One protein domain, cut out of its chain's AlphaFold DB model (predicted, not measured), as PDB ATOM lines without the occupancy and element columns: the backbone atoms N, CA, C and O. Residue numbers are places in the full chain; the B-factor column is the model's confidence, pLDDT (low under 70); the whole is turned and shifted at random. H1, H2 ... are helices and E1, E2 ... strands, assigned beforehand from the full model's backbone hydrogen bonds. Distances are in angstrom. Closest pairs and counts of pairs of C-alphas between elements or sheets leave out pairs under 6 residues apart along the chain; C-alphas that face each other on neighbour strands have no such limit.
ATOM      1  N   VAL A  83      63.401 162.258 144.949       85.19
ATOM      2  CA  VAL A  83      63.745 161.529 143.711       85.19
ATOM      3  C   VAL A  83      62.487 161.107 142.941       85.19
ATOM      4  O   VAL A  83      62.368 161.450 141.764       85.19
ATOM      5  N   SER A  84      61.503 160.480 143.600       86.81
ATOM      6  CA  SER A  84      60.208 160.115 143.000       86.81
ATOM      7  C   SER A  84      59.513 161.326 142.366       86.81
ATOM      8  O   SER A  84      59.022 161.248 141.240       86.81
ATOM      9  N   ARG A  85      59.514 162.478 143.054       85.06
ATOM     10  CA  ARG A  85      58.916 163.720 142.543       85.06
ATOM     11  C   ARG A  85      59.666 164.272 141.332       85.06
ATOM     12  O   ARG A  85      59.016 164.707 140.387       85.06
ATOM     13  N   ILE A  86      61.001 164.245 141.336       84.88
ATOM     14  CA  ILE A  86      61.813 164.680 140.190       84.88
ATOM     15  C   ILE A  86      61.489 163.809 138.973       84.88
ATOM     16  O   ILE A  86      61.093 164.355 137.945       84.88
ATOM     17  N   LEU A  87      61.563 162.480 139.110       85.56
ATOM     18  CA  LEU A  87      61.299 161.530 138.022       85.56
ATOM     19  C   LEU A  87      59.882 161.661 137.443       85.56
ATOM     20  O   LEU A  87      59.726 161.595 136.228       85.56
ATOM     21  N   ALA A  88      58.871 161.896 138.286       84.81
ATOM     22  CA  ALA A  88      57.490 162.122 137.851       84.81
ATOM     23  C   ALA A  88      57.260 163.506 137.207       84.81
ATOM     24  O   ALA A  88      56.427 163.642 136.316       84.81
ATOM     25  N   SER A  89      57.984 164.544 137.647       82.00
ATOM     26  CA  SER A  89      57.854 165.914 137.114       82.00
ATOM     27  C   SER A  89      58.616 166.156 135.806       82.00
ATOM     28  O   SER A  89      58.344 167.126 135.097       82.00
ATOM     29  N   HIS A  90      59.596 165.306 135.504       83.44
ATOM     30  CA  HIS A  90      60.469 165.438 134.349       83.44
ATOM     31  C   HIS A  90      59.883 164.685 133.151       83.44
ATOM     32  O   HIS A  90      59.546 163.507 133.255       83.44
ATOM     33  N   LEU A  91      59.795 165.326 131.988       78.62
ATOM     34  CA  LEU A  91      59.228 164.738 130.769       78.62
ATOM     35  C   LEU A  91      60.316 164.160 129.858       78.62
ATOM     36  O   LEU A  91      60.156 163.050 129.359       78.62
ATOM     37  N   GLY A  92      61.447 164.853 129.727       78.06
ATOM     38  CA  GLY A  92      62.590 164.447 128.916       78.06
ATOM     39  C   GLY A  92      63.274 163.163 129.390       78.06
ATOM     40  O   GLY A  92      63.005 162.644 130.488       78.06
ATOM     41  N   ASN A  93      64.172 162.680 128.529       83.12
ATOM     42  CA  ASN A  93      64.984 161.483 128.729       83.12
ATOM     43  C   ASN A  93      65.842 161.594 129.993       83.12
ATOM     44  O   ASN A  93      66.265 162.682 130.386       83.12
ATOM     45  N   ALA A  94      66.150 160.452 130.596       81.50
ATOM     46  CA  ALA A  94      67.128 160.342 131.660       81.50
ATOM     47  C   ALA A  94      68.410 159.795 131.052       81.50
ATOM     48  O   ALA A  94      68.396 158.726 130.464       81.50
ATOM     49  N   VAL A  95      69.511 160.535 131.155       82.81
ATOM     50  CA  VAL A  95      70.801 160.079 130.615       82.81
ATOM     51  C   VAL A  95      71.627 159.450 131.729       82.81
ATOM     52  O   VAL A  95      72.191 158.378 131.524       82.81
ATOM     53  N   ARG A  96      71.631 160.069 132.920       86.12
ATOM     54  CA  ARG A  96      72.397 159.619 134.095       86.12
ATOM     55  C   ARG A  96      71.513 159.543 135.336       86.12
ATOM     56  O   ARG A  96      70.822 160.517 135.654       86.12
ATOM     57  N   PHE A  97      71.569 158.420 136.049       87.69
ATOM     58  CA  PHE A  97      70.908 158.226 137.343       87.69
ATOM     59  C   PHE A  97      71.891 157.646 138.365       87.69
ATOM     60  O   PHE A  97      72.257 156.471 138.298       87.69
ATOM     61  N   HIS A  98      72.354 158.491 139.286       86.00
ATOM     62  CA  HIS A  98      73.357 158.161 140.295       86.00
ATOM     63  C   HIS A  98      72.739 158.230 141.700       86.00
ATOM     64  O   HIS A  98      72.383 159.308 142.189       86.00
ATOM     65  N   LEU A  99      72.638 157.068 142.347       85.44
ATOM     66  CA  LEU A  99      72.071 156.875 143.680       85.44
ATOM     67  C   LEU A  99      73.181 156.402 144.630       85.44
ATOM     68  O   LEU A  99      73.683 155.290 144.480       85.44
ATOM     69  N   LEU A 100      73.603 157.254 145.564       81.25
ATOM     70  CA  LEU A 100      74.814 157.075 146.377       81.25
ATOM     71  C   LEU A 100      74.561 157.157 147.893       81.25
ATOM     72  O   LEU A 100      75.384 156.688 148.678       81.25
ATOM     73  N   HIS A 101      73.454 157.779 148.307       76.44
ATOM     74  CA  HIS A 101      73.133 158.099 149.704       76.44
ATOM     75  C   HIS A 101      71.678 157.777 150.066       76.44
ATOM     76  O   HIS A 101      71.374 157.477 151.221       76.44
ATOM     77  N   ALA A 102      70.761 157.866 149.101       76.00
ATOM     78  CA  ALA A 102      69.355 157.581 149.320       76.00
ATOM     79  C   ALA A 102      69.123 156.087 149.598       76.00
ATOM     80  O   ALA A 102      69.691 155.208 148.953       76.00
ATOM     81  N   ARG A 103      68.227 155.809 150.551       77.81
ATOM     82  CA  ARG A 103      67.742 154.466 150.895       77.81
ATOM     83  C   ARG A 103      66.304 154.307 150.373       77.81
ATOM     84  O   ARG A 103      65.384 154.707 151.087       77.81
ATOM     85  N   PRO A 104      66.091 153.841 149.128       79.44
ATOM     86  CA  PRO A 104      64.752 153.570 148.600       79.44
ATOM     87  C   PRO A 104      64.141 152.324 149.254       79.44
ATOM     88  O   PRO A 104      64.872 151.457 149.732       79.44
ATOM     89  N   SER A 105      62.815 152.182 149.216       82.44
ATOM     90  CA  SER A 105      62.201 150.854 149.327       82.44
ATOM     91  C   SER A 105      62.352 150.075 148.012       82.44
ATOM     92  O   SER A 105      62.643 150.653 146.961       82.44
ATOM     93  N   ALA A 106      62.116 148.759 148.037       79.88
ATOM     94  CA  ALA A 106      62.092 147.948 146.815       79.88
ATOM     95  C   ALA A 106      61.049 148.467 145.802       79.88
ATOM     96  O   ALA A 106      61.334 148.540 144.609       79.88
ATOM     97  N   ALA A 107      59.883 148.908 146.289       83.81
ATOM     98  CA  ALA A 107      58.816 149.485 145.474       83.81
ATOM     99  C   ALA A 107      59.185 150.861 144.884       83.81
ATOM    100  O   ALA A 107      58.861 151.128 143.726       83.81
ATOM    101  N   ASP A 108      59.897 151.713 145.636       85.12
ATOM    102  CA  ASP A 108      60.423 152.977 145.102       85.12
ATOM    103  C   ASP A 108      61.370 152.697 143.932       85.12
ATOM    104  O   ASP A 108      61.128 153.185 142.828       85.12
ATOM    105  N   LEU A 109      62.402 151.865 144.137       84.88
ATOM    106  CA  LEU A 109      63.404 151.583 143.104       84.88
ATOM    107  C   LEU A 109      62.787 150.911 141.868       84.88
ATOM    108  O   LEU A 109      63.143 151.260 140.747       84.88
ATOM    109  N   ASP A 110      61.831 150.002 142.057       85.62
ATOM    110  CA  ASP A 110      61.080 149.359 140.976       85.62
ATOM    111  C   ASP A 110      60.223 150.365 140.175       85.62
ATOM    112  O   ASP A 110      60.194 150.339 138.942       85.62
ATOM    113  N   SER A 111      59.588 151.329 140.855       87.31
ATOM    114  CA  SER A 111      58.884 152.436 140.189       87.31
ATOM    115  C   SER A 111      59.839 153.361 139.423       87.31
ATOM    116  O   SER A 111      59.523 153.804 138.314       87.31
ATOM    117  N   TRP A 112      61.030 153.618 139.975       89.31
ATOM    118  CA  TRP A 112      62.048 154.460 139.356       89.31
ATOM    119  C   TRP A 112      62.637 153.788 138.124       89.31
ATOM    120  O   TRP A 112      62.702 154.425 137.080       89.31
ATOM    121  N   LEU A 113      63.002 152.505 138.198       87.06
ATOM    122  CA  LEU A 113      63.561 151.760 137.070       87.06
ATOM    123  C   LEU A 113      62.557 151.630 135.916       87.06
ATOM    124  O   LEU A 113      62.945 151.851 134.772       87.06
ATOM    125  N   ARG A 114      61.258 151.423 136.187       86.94
ATOM    126  CA  ARG A 114      60.213 151.535 135.145       86.94
ATOM    127  C   ARG A 114      60.170 152.924 134.494       86.94
ATOM    128  O   ARG A 114      60.117 153.022 133.270       86.94
ATOM    129  N   SER A 115      60.224 153.995 135.290       86.38
ATOM    130  CA  SER A 115      60.232 155.378 134.780       86.38
ATOM    131  C   SER A 115      61.497 155.699 133.967       86.38
ATOM    132  O   SER A 115      61.424 156.343 132.923       86.38
ATOM    133  N   LEU A 116      62.656 155.203 134.403       87.44
ATOM    134  CA  LEU A 116      63.954 155.394 133.754       87.44
ATOM    135  C   LEU A 116      64.089 154.573 132.458       87.44
ATOM    136  O   LEU A 116      64.641 155.075 131.478       87.44
ATOM    137  N   ALA A 117      63.528 153.360 132.412       86.06
ATOM    138  CA  ALA A 117      63.437 152.547 131.200       86.06
ATOM    139  C   ALA A 117      62.629 153.263 130.103       86.06
ATOM    140  O   ALA A 117      63.113 153.421 128.984       86.06
ATOM    141  N   ALA A 118      61.457 153.806 130.455       85.69
ATOM    142  CA  ALA A 118      60.630 154.634 129.568       85.69
ATOM    143  C   ALA A 118      61.282 155.980 129.170       85.69
ATOM    144  O   ALA A 118      60.735 156.720 128.354       85.69
ATOM    145  N   LYS A 119      62.444 156.308 129.746       84.88
ATOM    146  CA  LYS A 119      63.212 157.540 129.524       84.88
ATOM    147  C   LYS A 119      64.587 157.306 128.890       84.88
ATOM    148  O   LYS A 119      65.389 158.238 128.860       84.88
ATOM    149  N   HIS A 120      64.843 156.103 128.367       85.38
ATOM    150  CA  HIS A 120      66.077 155.732 127.662       85.38
ATOM    151  C   HIS A 120      67.367 155.924 128.480       85.38
ATOM    152  O   HIS A 120      68.341 156.493 127.979       85.38
ATOM    153  N   LEU A 121      67.379 155.429 129.727       87.62
ATOM    154  CA  LEU A 121      68.555 155.484 130.604       87.62
ATOM    155  C   LEU A 121      69.820 154.917 129.945       87.62
ATOM    156  O   LEU A 121      69.788 153.806 129.420       87.62
ATOM    157  N   GLN A 122      70.928 155.668 130.022       89.81
ATOM    158  CA  GLN A 122      72.235 155.284 129.473       89.81
ATOM    159  C   GLN A 122      73.253 154.931 130.567       89.81
ATOM    160  O   GLN A 122      73.968 153.944 130.431       89.81
ATOM    161  N   GLU A 123      73.310 155.699 131.656       90.62
ATOM    162  CA  GLU A 123      74.256 155.489 132.759       90.62
ATOM    163  C   GLU A 123      73.509 155.331 134.089       90.62
ATOM    164  O   GLU A 123      72.718 156.194 134.489       90.62
ATOM    165  N   LEU A 124      73.771 154.222 134.779       91.25
ATOM    166  CA  LEU A 124      73.150 153.855 136.049       91.25
ATOM    167  C   LEU A 124      74.235 153.528 137.073       91.25
ATOM    168  O   LEU A 124      74.947 152.543 136.893       91.25
ATOM    169  N   VAL A 125      74.305 154.275 138.182       89.69
ATOM    170  CA  VAL A 125      75.077 153.835 139.358       89.69
ATOM    171  C   VAL A 125      74.171 153.719 140.581       89.69
ATOM    172  O   VAL A 125      73.506 154.678 140.980       89.69
ATOM    173  N   LEU A 126      74.141 152.528 141.175       87.69
ATOM    174  CA  LEU A 126      73.404 152.198 142.390       87.69
ATOM    175  C   LEU A 126      74.402 151.782 143.471       87.69
ATOM    176  O   LEU A 126      74.981 150.698 143.429       87.69
ATOM    177  N   ARG A 127      74.594 152.652 144.461       83.69
ATOM    178  CA  ARG A 127      75.424 152.420 145.646       83.69
ATOM    179  C   ARG A 127      74.561 152.490 146.900       83.69
ATOM    180  O   ARG A 127      74.642 153.428 147.677       83.69
ATOM    181  N   ILE A 128      73.773 151.428 147.046       75.00
ATOM    182  CA  ILE A 128      72.972 150.951 148.182       75.00
ATOM    183  C   ILE A 128      73.559 151.080 149.610       75.00
ATOM    184  O   ILE A 128      74.189 150.091 150.002       75.00
ATOM    185  N   PRO A 129      73.426 152.147 150.443       67.81
ATOM    186  CA  PRO A 129      74.036 152.126 151.779       67.81
ATOM    187  C   PRO A 129      73.165 151.314 152.756       67.81
ATOM    188  O   PRO A 129      72.493 151.875 153.621       67.81
ATOM    189  N   SER A 130      73.152 149.994 152.585       69.44
ATOM    190  CA  SER A 130      72.351 148.992 153.300       69.44
ATOM    191  C   SER A 130      73.257 147.981 154.011       69.44
ATOM    192  O   SER A 130      74.359 147.709 153.538       69.44
ATOM    193  N   ASP A 131      72.793 147.407 155.119       66.88
ATOM    194  CA  ASP A 131      73.517 146.354 155.846       66.88
ATOM    195  C   ASP A 131      73.285 144.948 155.253       66.88
ATOM    196  O   ASP A 131      74.035 144.017 155.545       66.88
ATOM    197  N   GLU A 132      72.290 144.809 154.370       69.19
ATOM    198  CA  GLU A 132      72.031 143.614 153.554       69.19
ATOM    199  C   GLU A 132      72.031 143.953 152.047       69.19
ATOM    200  O   GLU A 132      71.632 145.070 151.685       69.19
ATOM    201  N   PRO A 133      72.422 143.017 151.152       72.31
ATOM    202  CA  PRO A 133      72.427 143.242 149.705       72.31
ATOM    203  C   PRO A 133      71.028 143.538 149.158       72.31
ATOM    204  O   PRO A 133      70.117 142.715 149.260       72.31
ATOM    205  N   PHE A 134      70.860 144.699 148.527       77.38
ATOM    206  CA  PHE A 134      69.546 145.163 148.085       77.38
ATOM    207  C   PHE A 134      69.013 144.309 146.916       77.38
ATOM    208  O   PHE A 134      69.707 144.204 145.900       77.38
ATOM    209  N   PRO A 135      67.802 143.723 146.996       79.00
ATOM    210  CA  PRO A 135      67.226 142.941 145.902       79.00
ATOM    211  C   PRO A 135      66.883 143.844 144.713       79.00
ATOM    212  O   PRO A 135      66.020 144.717 144.810       79.00
ATOM    213  N   LEU A 136      67.560 143.639 143.582       80.75
ATOM    214  CA  LEU A 136      67.262 144.375 142.355       80.75
ATOM    215  C   LEU A 136      65.950 143.859 141.740       80.75
ATOM    216  O   LEU A 136      65.832 142.655 141.499       80.75
ATOM    217  N   PRO A 137      64.970 144.737 141.461       78.31
ATOM    218  CA  PRO A 137      63.715 144.332 140.845       78.31
ATOM    219  C   PRO A 137      63.910 143.989 139.355       78.31
ATOM    220  O   PRO A 137      64.808 144.536 138.702       78.31
ATOM    221  N   PRO A 138      63.045 143.138 138.769       76.50
ATOM    222  CA  PRO A 138      63.153 142.724 137.366       76.50
ATOM    223  C   PRO A 138      62.990 143.886 136.371       76.50
ATOM    224  O   PRO A 138      63.454 143.790 135.238       76.50
ATOM    225  N   SER A 139      62.421 145.023 136.790       79.75
ATOM    226  CA  SER A 139      62.349 146.262 135.997       79.75
ATOM    227  C   SER A 139      63.714 146.838 135.594       79.75
ATOM    228  O   SER A 139      63.784 147.618 134.643       79.75
ATOM    229  N   LEU A 140      64.818 146.408 136.222       80.88
ATOM    230  CA  LEU A 140      66.169 146.688 135.725       80.88
ATOM    231  C   LEU A 140      66.368 146.164 134.288       80.88
ATOM    232  O   LEU A 140      66.956 146.860 133.462       80.88
ATOM    233  N   LEU A 141      65.813 144.989 133.959       77.00
ATOM    234  CA  LEU A 141      65.888 144.369 132.627       77.00
ATOM    235  C   LEU A 141      65.116 145.159 131.553       77.00
ATOM    236  O   LEU A 141      65.334 144.978 130.356       77.00
ATOM    237  N   SER A 142      64.224 146.071 131.953       81.31
ATOM    238  CA  SER A 142      63.529 146.969 131.023       81.31
ATOM    239  C   SER A 142      64.436 148.083 130.476       81.31
ATOM    240  O   SER A 142      64.101 148.694 129.461       81.31
ATOM    241  N   CYS A 143      65.592 148.350 131.095       82.81
ATOM    242  CA  CYS A 143      66.511 149.429 130.716       82.81
ATOM    243  C   CYS A 143      67.382 149.076 129.487       82.81
ATOM    244  O   CYS A 143      68.607 149.077 129.551       82.81
ATOM    245  N   ARG A 144      66.760 148.793 128.334       83.44
ATOM    246  CA  ARG A 144      67.450 148.315 127.112       83.44
ATOM    247  C   ARG A 144      68.410 149.327 126.458       83.44
ATOM    248  O   ARG A 144      69.240 148.930 125.649       83.44
ATOM    249  N   SER A 145      68.309 150.618 126.785       85.81
ATOM    250  CA  SER A 145      69.183 151.687 126.257       85.81
ATOM    251  C   SER A 145      70.498 151.874 127.037       85.81
ATOM    252  O   SER A 145      71.280 152.769 126.709       85.81
ATOM    253  N   LEU A 146      70.727 151.060 128.071       88.31
ATOM    254  CA  LEU A 146      71.767 151.262 129.078       88.31
ATOM    255  C   LEU A 146      73.154 150.852 128.560       88.31
ATOM    256  O   LEU A 146      73.315 149.802 127.943       88.31
ATOM    257  N   ARG A 147      74.146 151.716 128.808       91.06
ATOM    258  CA  ARG A 147      75.524 151.658 128.295       91.06
ATOM    259  C   ARG A 147      76.582 151.426 129.368       91.06
ATOM    260  O   ARG A 147      77.540 150.706 129.102       91.06
ATOM    261  N   SER A 148      76.407 152.012 130.554       91.50
ATOM    262  CA  SER A 148      77.301 151.812 131.700       91.50
ATOM    263  C   SER A 148      76.487 151.558 132.970       91.50
ATOM    264  O   SER A 148      75.623 152.362 133.335       91.50
ATOM    265  N   ALA A 149      76.733 150.414 133.609       90.69
ATOM    266  CA  ALA A 149      76.071 149.981 134.836       90.69
ATOM    267  C   ALA A 149      77.081 149.806 135.975       90.69
ATOM    268  O   ALA A 149      78.043 149.049 135.861       90.69
ATOM    269  N   GLU A 150      76.813 150.432 137.115       90.69
ATOM    270  CA  GLU A 150      77.527 150.212 138.369       90.69
ATOM    271  C   GLU A 150      76.539 149.790 139.458       90.69
ATOM    272  O   GLU A 150      75.673 150.557 139.875       90.69
ATOM    273  N   LEU A 151      76.679 148.555 139.937       88.88
ATOM    274  CA  LEU A 151      75.821 147.956 140.954       88.88
ATOM    275  C   LEU A 151      76.690 147.605 142.164       88.88
ATOM    276  O   LEU A 151      77.574 146.756 142.080       88.88
ATOM    277  N   THR A 152      76.487 148.302 143.283       85.00
ATOM    278  CA  THR A 152      77.227 148.086 144.533       85.00
ATOM    279  C   THR A 152      76.275 147.699 145.662       85.00
ATOM    280  O   THR A 152      75.329 148.436 145.942       85.00
ATOM    281  N   ASN A 153      76.582 146.595 146.354       80.69
ATOM    282  CA  ASN A 153      75.768 146.025 147.436       80.69
ATOM    283  C   ASN A 153      74.353 145.624 146.970       80.69
ATOM    284  O   ASN A 153      73.336 145.955 147.586       80.69
ATOM    285  N   CYS A 154      74.293 144.935 145.830       81.88
ATOM    286  CA  CYS A 154      73.057 144.510 145.183       81.88
ATOM    287  C   CYS A 154      72.978 142.981 145.078       81.88
ATOM    288  O   CYS A 154      73.984 142.313 144.847       81.88
ATOM    289  N   ARG A 155      71.769 142.429 145.182       82.06
ATOM    290  CA  ARG A 155      71.452 141.044 144.820       82.06
ATOM    291  C   ARG A 155      70.833 141.037 143.425       82.06
ATOM    292  O   ARG A 155      69.823 141.708 143.209       82.06
ATOM    293  N   LEU A 156      71.437 140.301 142.490       77.50
ATOM    294  CA  LEU A 156      70.898 140.157 141.130       77.50
ATOM    295  C   LEU A 156      69.529 139.444 141.157       77.50
ATOM    296  O   LEU A 156      69.335 138.561 142.003       77.50
TER     297      LEU A 156
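AT A GLANCE: This is residues 83 to 156 of the 666 residues of an uncharacterized protein of Digitaria exilis (UniProt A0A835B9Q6). What does the domain look like? It is a small wall of three parallel strands, E1, E2 and E3, with a row of three helices along one side of it: H2 lies between H1 and H3 and only grazes the sheet, with its residues 112 to 117. What is it made of? The printed part has 74 residues with three named helices and three named strands, in the order H1 E1 H2 E2 H3 E3, and its class is mixed, helices and strands. How large is it? It is compact, with a radius of gyration of the C-alphas of 11.4 A and spans of 34 by 25 by 19 A.

IN THESE COORDINATES: Where do the first elements lie? H1 is residues 83 to 89, 9.9 A long, from C-alpha 83 at (63.745, 161.529, 143.711). E1 is residues 94 to 99, 13.5 A, and H2 is residues 106 to 117, 16.3 A, from C-alpha 106 at (62.092, 147.948, 146.815). What follows? E2 is residues 123 to 127, 13.3 A, and H3 is residues 138 to 142, 7.6 A. E3 is residues 148 to 152, 13.4 A, ending at C-alpha 152 at (77.227, 148.086, 144.533).

HOW THE PARTS SIT: How do the helices meet? H1 touches H2, closest at the C-alphas of Ser 84 and Trp 112, 7.0 A, at a steep tilt of 41 degrees, the same way. H2 touches H3, closest at the C-alphas of Ala 117 and Ser 142, 5.6 A, while H1 and H3 are apart. How is the sheet joined? E1 and E2 are parallel at 11 degrees, with N 97 and O 123 within hydrogen-bond range at 3.0 A. E2 and E3 are parallel at 6 degrees, with N 126 and O 150 at 2.8 A. What do the crossovers do? E1, H2, E2 and E2, H3, E3 are strand-helix-strand units, two parallel neighbour strands with a helix between them along the chain, each with a right-handed crossover. Are the helix backbones in range? Every O i to N i+4 pair is within hydrogen-bond range in H1 and H2; in H3 it is 0 of 1, with 2 of 2 O i to N i+3 pairs within range.

THE WHOLE: How far does it reach? The two C-alphas farthest apart are those of Gly 92 and Asp 131, 34.2 A. Is the printed part whole? It has no cut, and no link is long. Where is confidence low? The mean pLDDT of the printed part is 83.0, and residues 129 to 132 are under 70.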